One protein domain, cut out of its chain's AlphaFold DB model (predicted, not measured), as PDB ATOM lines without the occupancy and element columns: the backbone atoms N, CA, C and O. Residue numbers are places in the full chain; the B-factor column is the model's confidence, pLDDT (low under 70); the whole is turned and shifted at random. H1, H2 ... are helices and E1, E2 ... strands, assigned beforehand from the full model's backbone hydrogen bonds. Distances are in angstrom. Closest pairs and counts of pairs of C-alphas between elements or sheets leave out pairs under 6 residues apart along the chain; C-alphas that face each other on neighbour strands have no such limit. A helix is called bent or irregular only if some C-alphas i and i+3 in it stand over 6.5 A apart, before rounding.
ATOM      1  N   CYS A 132       3.182   9.457  -5.113       98.50
ATOM      2  CA  CYS A 132       3.748   9.000  -3.842       98.50
ATOM      3  C   CYS A 132       2.948   7.858  -3.188       98.50
ATOM      4  O   CYS A 132       3.436   7.279  -2.226       98.50
ATOM      5  N   ASN A 133       1.743   7.541  -3.668       98.38
ATOM      6  CA  ASN A 133       0.914   6.419  -3.214       98.38
ATOM      7  C   ASN A 133      -0.122   6.102  -4.311       98.38
ATOM      8  O   ASN A 133      -1.301   6.461  -4.214       98.38
ATOM      9  N   TRP A 134       0.357   5.532  -5.419       98.19
ATOM     10  CA  TRP A 134      -0.440   5.368  -6.630       98.19
ATOM     11  C   TRP A 134      -1.402   4.193  -6.515       98.19
ATOM     12  O   TRP A 134      -0.995   3.077  -6.197       98.19
ATOM     13  N   MET A 135      -2.665   4.436  -6.861       96.62
ATOM     14  CA  MET A 135      -3.757   3.472  -6.774       96.62
ATOM     15  C   MET A 135      -4.129   2.983  -8.182       96.62
ATOM     16  O   MET A 135      -4.964   3.603  -8.856       96.62
ATOM     17  N   PRO A 136      -3.579   1.849  -8.661       95.75
ATOM     18  CA  PRO A 136      -3.821   1.382 -10.022       95.75
ATOM     19  C   PRO A 136      -5.271   0.949 -10.263       95.75
ATOM     20  O   PRO A 136      -5.729   0.898 -11.405       95.75
ATOM     21  N   GLY A 137      -6.025   0.680  -9.192       92.62
ATOM     22  CA  GLY A 137      -7.466   0.468  -9.276       92.62
ATOM     23  C   GLY A 137      -8.244   1.701  -9.738       92.62
ATOM     24  O   GLY A 137      -9.279   1.537 -10.389       92.62
ATOM     25  N   ASP A 138      -7.767   2.916  -9.455       93.69
ATOM     26  CA  ASP A 138      -8.406   4.161  -9.893       93.69
ATOM     27  C   ASP A 138      -7.861   4.669 -11.229       93.69
ATOM     28  O   ASP A 138      -8.634   5.216 -12.024       93.69
ATOM     29  N   ALA A 139      -6.581   4.428 -11.515       95.69
ATOM     30  CA  ALA A 139      -5.973   4.710 -12.809       95.69
ATOM     31  C   ALA A 139      -4.838   3.729 -13.116       95.69
ATOM     32  O   ALA A 139      -3.821   3.704 -12.424       95.69
ATOM     33  N   ALA A 140      -4.983   2.948 -14.188       96.44
ATOM     34  CA  ALA A 140      -3.894   2.099 -14.657       96.44
ATOM     35  C   ALA A 140      -2.689   2.978 -15.046       96.44
ATOM     36  O   ALA A 140      -2.888   3.953 -15.777       96.44
ATOM     37  N   PRO A 141      -1.468   2.671 -14.577       97.62
ATOM     38  CA  PRO A 141      -0.283   3.447 -14.924       97.62
ATOM     39  C   PRO A 141       0.058   3.311 -16.413       97.62
ATOM     40  O   PRO A 141      -0.388   2.386 -17.097       97.62
ATOM     41  N   ARG A 142       0.904   4.206 -16.923       97.81
ATOM     42  CA  ARG A 142       1.632   3.959 -18.174       97.81
ATOM     43  C   ARG A 142       2.994   3.360 -17.874       97.81
ATOM     44  O   ARG A 142       3.479   3.441 -16.749       97.81
ATOM     45  N   PHE A 143       3.595   2.748 -18.884       97.69
ATOM     46  CA  PHE A 143       4.944   2.206 -18.787       97.69
ATOM     47  C   PHE A 143       5.893   2.993 -19.689       97.69
ATOM     48  O   PHE A 143       5.673   3.087 -20.894       97.69
ATOM     49  N   ASP A 144       6.932   3.569 -19.103       96.75
ATOM     50  CA  ASP A 144       8.071   4.120 -19.826       96.75
ATOM     51  C   ASP A 144       9.019   2.962 -20.145       96.75
ATOM     52  O   ASP A 144       9.711   2.453 -19.260       96.75
ATOM     53  N   GLY A 145       8.999   2.506 -21.400       94.06
ATOM     54  CA  GLY A 145       9.795   1.366 -21.834       94.06
ATOM     55  C   GLY A 145      11.285   1.669 -21.911       94.06
ATOM     56  O   GLY A 145      12.081   0.746 -21.790       94.06
ATOM     57  N   LYS A 146      11.669   2.940 -22.078       92.56
ATOM     58  CA  LYS A 146      13.079   3.348 -22.123       92.56
ATOM     59  C   LYS A 146      13.715   3.364 -20.742       92.56
ATOM     60  O   LYS A 146      14.891   3.058 -20.619       92.56
ATOM     61  N   ARG A 147      12.958   3.754 -19.714       93.56
ATOM     62  CA  ARG A 147      13.452   3.800 -18.328       93.56
ATOM     63  C   ARG A 147      13.088   2.560 -17.515       93.56
ATOM     64  O   ARG A 147      13.591   2.400 -16.409       93.56
ATOM     65  N   GLY A 148      12.169   1.731 -18.008       95.25
ATOM     66  CA  GLY A 148      11.640   0.587 -17.268       95.25
ATOM     67  C   GLY A 148      10.835   1.003 -16.038       95.25
ATOM     68  O   GLY A 148      10.966   0.387 -14.983       95.25
ATOM     69  N   LEU A 149      10.044   2.076 -16.133       96.62
ATOM     70  CA  LEU A 149       9.346   2.669 -14.987       96.62
ATOM     71  C   LEU A 149       7.852   2.841 -15.253       96.62
ATOM     72  O   LEU A 149       7.436   3.246 -16.336       96.62
ATOM     73  N   PHE A 150       7.033   2.596 -14.232       98.12
ATOM     74  CA  PHE A 150       5.636   3.016 -14.240       98.12
ATOM     75  C   PHE A 150       5.535   4.524 -14.012       98.12
ATOM     76  O   PHE A 150       6.193   5.078 -13.128       98.12
ATOM     77  N   VAL A 151       4.699   5.182 -14.800       98.31
ATOM     78  CA  VAL A 151       4.531   6.637 -14.802       98.31
ATOM     79  C   VAL A 151       3.053   7.007 -14.824       98.31
ATOM     80  O   VAL A 151       2.190   6.200 -15.196       98.31
ATOM     81  N   GLU A 152       2.756   8.246 -14.453       98.06
ATOM     82  CA  GLU A 152       1.412   8.794 -14.565       98.06
ATOM     83  C   GLU A 152       0.887   8.724 -16.016       98.06
ATOM     84  O   GLU A 152       1.632   8.973 -16.974       98.06
ATOM     85  N   PRO A 153      -0.415   8.452 -16.228       97.00
ATOM     86  CA  PRO A 153      -0.952   8.267 -17.577       97.00
ATOM     87  C   PRO A 153      -0.913   9.508 -18.461       97.00
ATOM     88  O   PRO A 153      -0.818   9.402 -19.684       97.00
ATOM     89  N   TYR A 154      -0.990  10.681 -17.851       95.81
ATOM     90  CA  TYR A 154      -1.093  11.958 -18.537       95.81
ATOM     91  C   TYR A 154       0.213  12.760 -18.393       95.81
ATOM     92  O   TYR A 154       0.982  12.549 -17.457       95.81
ATOM     93  N   MET A 155       0.467  13.717 -19.288       94.31
ATOM     94  CA  MET A 155       1.669  14.576 -19.245       94.31
ATOM     95  C   MET A 155       1.783  15.342 -17.911       94.31
ATOM     96  O   MET A 155       0.760  15.867 -17.476       94.31
ATOM     97  N   PRO A 156       2.958  15.431 -17.260       95.81
ATOM     98  CA  PRO A 156       4.287  15.182 -17.823       95.81
ATOM     99  C   PRO A 156       4.802  13.741 -17.659       95.81
ATOM    100  O   PRO A 156       5.981  13.509 -17.893       95.81
ATOM    101  N   HIS A 157       3.940  12.778 -17.309       96.81
ATOM    102  CA  HIS A 157       4.334  11.392 -17.031       96.81
ATOM    103  C   HIS A 157       5.326  11.290 -15.863       96.81
ATOM    104  O   HIS A 157       6.371  10.651 -15.985       96.81
ATOM    105  N   GLU A 158       4.996  11.920 -14.725       97.62
ATOM    106  CA  GLU A 158       5.802  11.779 -13.508       97.62
ATOM    107  C   GLU A 158       5.971  10.302 -13.143       97.62
ATOM    108  O   GLU A 158       5.053   9.488 -13.297       97.62
ATOM    109  N   THR A 159       7.158   9.953 -12.652       98.06
ATOM    110  CA  THR A 159       7.430   8.604 -12.169       98.06
ATOM    111  C   THR A 159       6.527   8.289 -10.988       98.06
ATOM    112  O   THR A 159       6.463   9.045 -10.020       98.06
ATOM    113  N   ILE A 160       5.880   7.128 -11.028       98.50
ATOM    114  CA  ILE A 160       5.203   6.597  -9.851       98.50
ATOM    115  C   ILE A 160       6.275   6.151  -8.863       98.50
ATOM    116  O   ILE A 160       7.065   5.263  -9.160       98.50
ATOM    117  N   GLY A 161       6.324   6.779  -7.696       98.25
ATOM    118  CA  GLY A 161       7.307   6.461  -6.669       98.25
ATOM    119  C   GLY A 161       6.916   5.239  -5.850       98.25
ATOM    120  O   GLY A 161       7.750   4.363  -5.638       98.25
ATOM    121  N   ILE A 162       5.652   5.149  -5.429       98.62
ATOM    122  CA  ILE A 162       5.117   4.004  -4.677       98.62
ATOM    123  C   ILE A 162       3.847   3.514  -5.363       98.62
ATOM    124  O   ILE A 162       2.924   4.289  -5.606       98.62
ATOM    125  N   MET A 163       3.812   2.220  -5.665       98.12
ATOM    126  CA  MET A 163       2.653   1.529  -6.223       98.12
ATOM    127  C   MET A 163       1.920   0.816  -5.088       98.12
ATOM    128  O   MET A 163       2.533  -0.001  -4.403       98.12
ATOM    129  N   HIS A 164       0.631   1.091  -4.889       98.00
ATOM    130  CA  HIS A 164      -0.149   0.554  -3.774       98.00
ATOM    131  C   HIS A 164      -1.375  -0.222  -4.261       98.00
ATOM    132  O   HIS A 164      -2.330   0.336  -4.796       98.00
ATOM    133  N   LEU A 165      -1.360  -1.540  -4.059       96.69
ATOM    134  CA  LEU A 165      -2.399  -2.463  -4.512       96.69
ATOM    135  C   LEU A 165      -3.478  -2.678  -3.443       96.69
ATOM    136  O   LEU A 165      -3.797  -3.819  -3.126       96.69
ATOM    137  N   ALA A 166      -4.067  -1.610  -2.903       90.44
ATOM    138  CA  ALA A 166      -4.958  -1.683  -1.732       90.44
ATOM    139  C   ALA A 166      -6.208  -2.579  -1.917       90.44
ATOM    140  O   ALA A 166      -6.818  -3.040  -0.954       90.44
ATOM    141  N   GLY A 167      -6.639  -2.813  -3.162       88.62
ATOM    142  CA  GLY A 167      -7.795  -3.659  -3.482       88.62
ATOM    143  C   GLY A 167      -7.395  -5.075  -3.898       88.62
ATOM    144  O   GLY A 167      -6.459  -5.241  -4.674       88.62
ATOM    145  N   SER A 168      -8.147  -6.093  -3.470       85.44
ATOM    146  CA  SER A 168      -7.907  -7.502  -3.841       85.44
ATOM    147  C   SER A 168      -7.824  -7.717  -5.357       85.44
ATOM    148  O   SER A 168      -6.870  -8.323  -5.834       85.44
ATOM    149  N   GLU A 169      -8.747  -7.130  -6.124       87.75
ATOM    150  CA  GLU A 169      -8.744  -7.195  -7.596       87.75
ATOM    151  C   GLU A 169      -7.430  -6.677  -8.197       87.75
ATOM    152  O   GLU A 169      -6.908  -7.242  -9.154       87.75
ATOM    153  N   GLN A 170      -6.845  -5.632  -7.605       89.50
ATOM    154  CA  GLN A 170      -5.602  -5.027  -8.091       89.50
ATOM    155  C   GLN A 170      -4.400  -5.949  -7.902       89.50
ATOM    156  O   GLN A 170      -3.447  -5.872  -8.672       89.50
ATOM    157  N   LYS A 171      -4.458  -6.821  -6.892       90.06
ATOM    158  CA  LYS A 171      -3.403  -7.783  -6.584       90.06
ATOM    159  C   LYS A 171      -3.416  -8.959  -7.552       90.06
ATOM    160  O   LYS A 171      -2.379  -9.585  -7.710       90.06
ATOM    161  N   GLU A 172      -4.552  -9.321  -8.135       89.94
ATOM    162  CA  GLU A 172      -4.685 -10.556  -8.925       89.94
ATOM    163  C   GLU A 172      -4.847 -10.303 -10.425       89.94
ATOM    164  O   GLU A 172      -4.558 -11.181 -11.235       89.94
ATOM    165  N   GLN A 173      -5.288  -9.106 -10.815       91.62
ATOM    166  CA  GLN A 173      -5.538  -8.807 -12.217       91.62
ATOM    167  C   GLN A 173      -4.251  -8.616 -13.029       91.62
ATOM    168  O   GLN A 173      -3.286  -7.984 -12.594       91.62
ATOM    169  N   VAL A 174      -4.292  -9.087 -14.276       94.31
ATOM    170  CA  VAL A 174      -3.318  -8.723 -15.307       94.31
ATOM    171  C   VAL A 174      -3.788  -7.440 -15.977       94.31
ATOM    172  O   VAL A 174      -4.849  -7.392 -16.603       94.31
ATOM    173  N   PHE A 175      -2.978  -6.397 -15.881       95.50
ATOM    174  CA  PHE A 175      -3.254  -5.113 -16.499       95.50
ATOM    175  C   PHE A 175      -2.749  -5.094 -17.936       95.50
ATOM    176  O   PHE A 175      -1.652  -5.567 -18.221       95.50
ATOM    177  N   THR A 176      -3.527  -4.493 -18.838       96.81
ATOM    178  CA  THR A 176      -3.038  -4.090 -20.163       96.81
ATOM    179  C   THR A 176      -2.674  -2.610 -20.107       96.81
ATOM    180  O   THR A 176      -3.562  -1.759 -20.085       96.81
ATOM    181  N   LEU A 177      -1.381  -2.302 -20.039       96.88
ATOM    182  CA  LEU A 177      -0.860  -0.942 -19.890       96.88
ATOM    183  C   LEU A 177      -0.383  -0.412 -21.239       96.88
ATOM    184  O   LEU A 177       0.157  -1.167 -22.048       96.88
ATOM    185  N   THR A 178      -0.548   0.886 -21.484       97.31
ATOM    186  CA  THR A 178       0.024   1.536 -22.671       97.31
ATOM    187  C   THR A 178       1.454   1.984 -22.391       97.31
ATOM    188  O   THR A 178       1.764   2.464 -21.295       97.31
ATOM    189  N   ARG A 179       2.335   1.838 -23.384       96.88
ATOM    190  CA  ARG A 179       3.712   2.338 -23.291       96.88
ATOM    191  C   ARG A 179       3.790   3.816 -23.676       96.88
ATOM    192  O   ARG A 179       2.936   4.292 -24.433       96.88
ATOM    193  N   LEU A 180       4.796   4.549 -23.195       96.00
ATOM    194  CA  LEU A 180       5.076   5.911 -23.672       96.00
ATOM    195  C   LEU A 180       5.467   5.918 -25.155       96.00
ATOM    196  O   LEU A 180       5.034   6.793 -25.900       96.00
ATOM    197  N   GLU A 181       6.191   4.891 -25.590       94.25
ATOM    198  CA  GLU A 181       6.711   4.724 -26.952       94.25
ATOM    199  C   GLU A 181       5.663   4.194 -27.945       94.25
ATOM    200  O   GLU A 181       5.948   4.038 -29.131       94.25
ATOM    201  N   GLY A 182       4.447   3.915 -27.471       93.88
ATOM    202  CA  GLY A 182       3.397   3.263 -28.246       93.88
ATOM    203  C   GLY A 182       3.342   1.748 -28.037       93.88
ATOM    204  O   GLY A 182       4.270   1.109 -27.546       93.88
ATOM    205  N   GLY A 183       2.193   1.165 -28.376       95.50
ATOM    206  CA  GLY A 183       1.888  -0.233 -28.073       95.50
ATOM    207  C   GLY A 183       1.473  -0.464 -26.617       95.50
ATOM    208  O   GLY A 183       1.234   0.472 -25.844       95.50
ATOM    209  N   THR A 184       1.344  -1.738 -26.251       96.81
ATOM    210  CA  THR A 184       0.853  -2.166 -24.936       96.81
ATOM    211  C   THR A 184       1.719  -3.260 -24.321       96.81
ATOM    212  O   THR A 184       2.499  -3.928 -25.002       96.81
ATOM    213  N   ILE A 185       1.591  -3.434 -23.007       95.31
ATOM    214  CA  ILE A 185       2.132  -4.566 -22.252       95.31
ATOM    215  C   ILE A 185       1.044  -5.200 -21.407       95.31
ATOM    216  O   ILE A 185       0.132  -4.509 -20.957       95.31
ATOM    217  N   LYS A 186       1.161  -6.505 -21.169       96.06
ATOM    218  CA  LYS A 186       0.333  -7.226 -20.205       96.06
ATOM    219  C   LYS A 186       1.189  -7.637 -19.021       96.06
ATOM    220  O   LYS A 186       2.202  -8.300 -19.223       96.06
ATOM    221  N   THR A 187       0.813  -7.228 -17.815       95.94
ATOM    222  CA  THR A 187       1.582  -7.537 -16.605       95.94
ATOM    223  C   THR A 187       0.734  -7.426 -15.341       95.94
ATOM    224  O   THR A 187      -0.253  -6.689 -15.317       95.94
ATOM    225  N   GLY A 188       1.107  -8.168 -14.300       96.12
ATOM    226  CA  GLY A 188       0.660  -7.875 -12.941       96.12
ATOM    227  C   GLY A 188       1.387  -6.641 -12.398       96.12
ATOM    228  O   GLY A 188       2.414  -6.225 -12.928       96.12
ATOM    229  N   LEU A 189       0.853  -6.029 -11.345       96.69
ATOM    230  CA  LEU A 189       1.478  -4.857 -10.719       96.69
ATOM    231  C   LEU A 189       2.107  -5.161  -9.357       96.69
ATOM    232  O   LEU A 189       2.519  -4.227  -8.667       96.69
ATOM    233  N   ARG A 190       2.211  -6.435  -8.943       95.75
ATOM    234  CA  ARG A 190       3.002  -6.782  -7.753       95.75
ATOM    235  C   ARG A 190       4.477  -6.603  -8.071       95.75
ATOM    236  O   ARG A 190       4.904  -6.852  -9.193       95.75
ATOM    237  N   TYR A 191       5.270  -6.281  -7.055       94.69
ATOM    238  CA  TYR A 191       6.717  -6.117  -7.199       94.69
ATOM    239  C   TYR A 191       7.370  -7.252  -8.009       94.69
ATOM    240  O   TYR A 191       8.062  -6.990  -8.989       94.69
ATOM    241  N   HIS A 192       7.057  -8.506  -7.662       93.38
ATOM    242  CA  HIS A 192       7.533  -9.713  -8.346       93.38
ATOM    243  C   HIS A 192       7.186  -9.750  -9.847       93.38
ATOM    244  O   HIS A 192       8.061 -10.044 -10.657       93.38
ATOM    245  N   ASP A 193       5.951  -9.399 -10.226       93.50
ATOM    246  CA  ASP A 193       5.473  -9.483 -11.618       93.50
ATOM    247  C   ASP A 193       6.199  -8.480 -12.527       93.50
ATOM    248  O   ASP A 193       6.326  -8.669 -13.736       93.50
ATOM    249  N   THR A 194       6.669  -7.383 -11.929       92.75
ATOM    250  CA  THR A 194       7.236  -6.245 -12.655       92.75
ATOM    251  C   THR A 194       8.742  -6.353 -12.880       92.75
ATOM    252  O   THR A 194       9.275  -5.619 -13.707       92.75
ATOM    253  N   GLN A 195       9.438  -7.277 -12.205       90.19
ATOM    254  CA  GLN A 195      10.904  -7.374 -12.246       90.19
ATOM    255  C   GLN A 195      11.452  -7.529 -13.665       90.19
ATOM    256  O   GLN A 195      12.314  -6.761 -14.087       90.19
ATOM    257  N   ALA A 196      10.905  -8.474 -14.433       85.25
ATOM    258  CA  ALA A 196      11.371  -8.750 -15.790       85.25
ATOM    259  C   ALA A 196      11.246  -7.525 -16.713       85.25
ATOM    260  O   ALA A 196      12.129  -7.265 -17.525       85.25
ATOM    261  N   LEU A 197      10.178  -6.738 -16.553       86.19
ATOM    262  CA  LEU A 197       9.961  -5.518 -17.333       86.19
ATOM    263  C   LEU A 197      10.957  -4.418 -16.978       86.19
ATOM    264  O   LEU A 197      11.382  -3.671 -17.852       86.19
ATOM    265  N   ARG A 198      11.309  -4.312 -15.695       81.31
ATOM    266  CA  ARG A 198      12.240  -3.298 -15.196       81.31
ATOM    267  C   ARG A 198      13.689  -3.632 -15.561       81.31
ATOM    268  O   ARG A 198      14.451  -2.721 -15.857       81.31
ATOM    269  N   HIS A 199      14.054  -4.915 -15.591       78.88
ATOM    270  CA  HIS A 199      15.389  -5.364 -16.002       78.88
ATOM    271  C   HIS A 199      15.629  -5.248 -17.508       78.88
ATOM    272  O   HIS A 199      16.695  -4.796 -17.904       78.88
ATOM    273  N   ALA A 200      14.632  -5.561 -18.341       72.19
ATOM    274  CA  ALA A 200      14.758  -5.479 -19.800       72.19
ATOM    275  C   ALA A 200      15.001  -4.055 -20.347       72.19
ATOM    276  O   ALA A 200      15.280  -3.903 -21.529       72.19
ATOM    277  N   ALA A 201      14.850  -3.016 -19.519       63.94
ATOM    278  CA  ALA A 201      15.147  -1.626 -19.875       63.94
ATOM    279  C   ALA A 201      16.515  -1.140 -19.357       63.94
ATOM    280  O   ALA A 201      16.921  -0.023 -19.667       63.94
TER     281      ALA A 201
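AT A GLANCE: This is residues 132 to 201 of the 203 residues of an uncharacterized protein of Alphaproteobacteria bacterium (UniProt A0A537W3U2). Two short strand hairpins, E1 with E2 in the middle of the domain and E4 with E5 beside it, make a small, loosely joined core in a loop-rich body. The irregular helix H2 lies along one side near E2 and E5, while the short helix H1 sits at one far end and the lone strand E3 lies apart from both hairpins. The printed part has 70 residues, with the named elements in the order E1, E2, E3, H1, E4, E5, H2; both two-stranded sheets, E1 - E2 and E4 - E5, are antiparallel. The class is mixed, helices and strands, though under half of the residues are in named elements. The whole is compact, with a radius of gyration of the C-alphas of 11.0 A and a rounded outline of 30 by 24 by 19 A.

HOW THE PARTS SIT: Start at residue 132 and go on to E1, residues 142 to 144, and E2, residues 149 to 151; they form a hairpin, antiparallel at 138 degrees, and you will find N 144 and O 149 2.8 A apart, within hydrogen-bond range. Further on, E3, residues 162 to 164, pairs with no named strand and is apart from E1 and E2. After H1, residues 168 to 172, look at the second hairpin, E4, residues 175 to 178, and E5, residues 184 to 187, antiparallel at 152 degrees; here N 177 and O 185 are within hydrogen-bond range at 2.8 A. Between the hairpins, the closest C-alphas of E1 and E4 are those of Arg 142 and Thr 178, 5.4 A apart. The closest C-alphas of E5 and H2, residues 191 to 199, are those of Thr 187 and Asp 193, 6.6 A apart. For E2 and H2 they are those of Leu 149 and Arg 198, also 6.6 A apart. H1 and H2 are apart. In H1 every O i to N i+4 pair is within hydrogen-bond range; in H2 it is 2 of 5, with 4 of 6 O i to N i+3 pairs.

IN THESE COORDINATES: Find C-alpha 142 at (1.632, 3.959, -18.174), where E1 begins. From C-alpha 175 at (-3.254, -5.113, -16.499), E4 runs 9.6 A; E5 then runs 9.9 A. H2 runs 12.4 A to C-alpha 199 at (15.389, -5.364, -16.002) and is irregular: C-alphas 193 and 196 are 7.3 A apart.

THE WHOLE: The two C-alphas farthest apart are those of Ser 168 and Glu 181, 30.0 A. The printed part has no cut and no long link; the link from E2 to E3, 10 residues, is short and the others are tight. The mean pLDDT of the printed part is 93.7, and residue 201 is under 70.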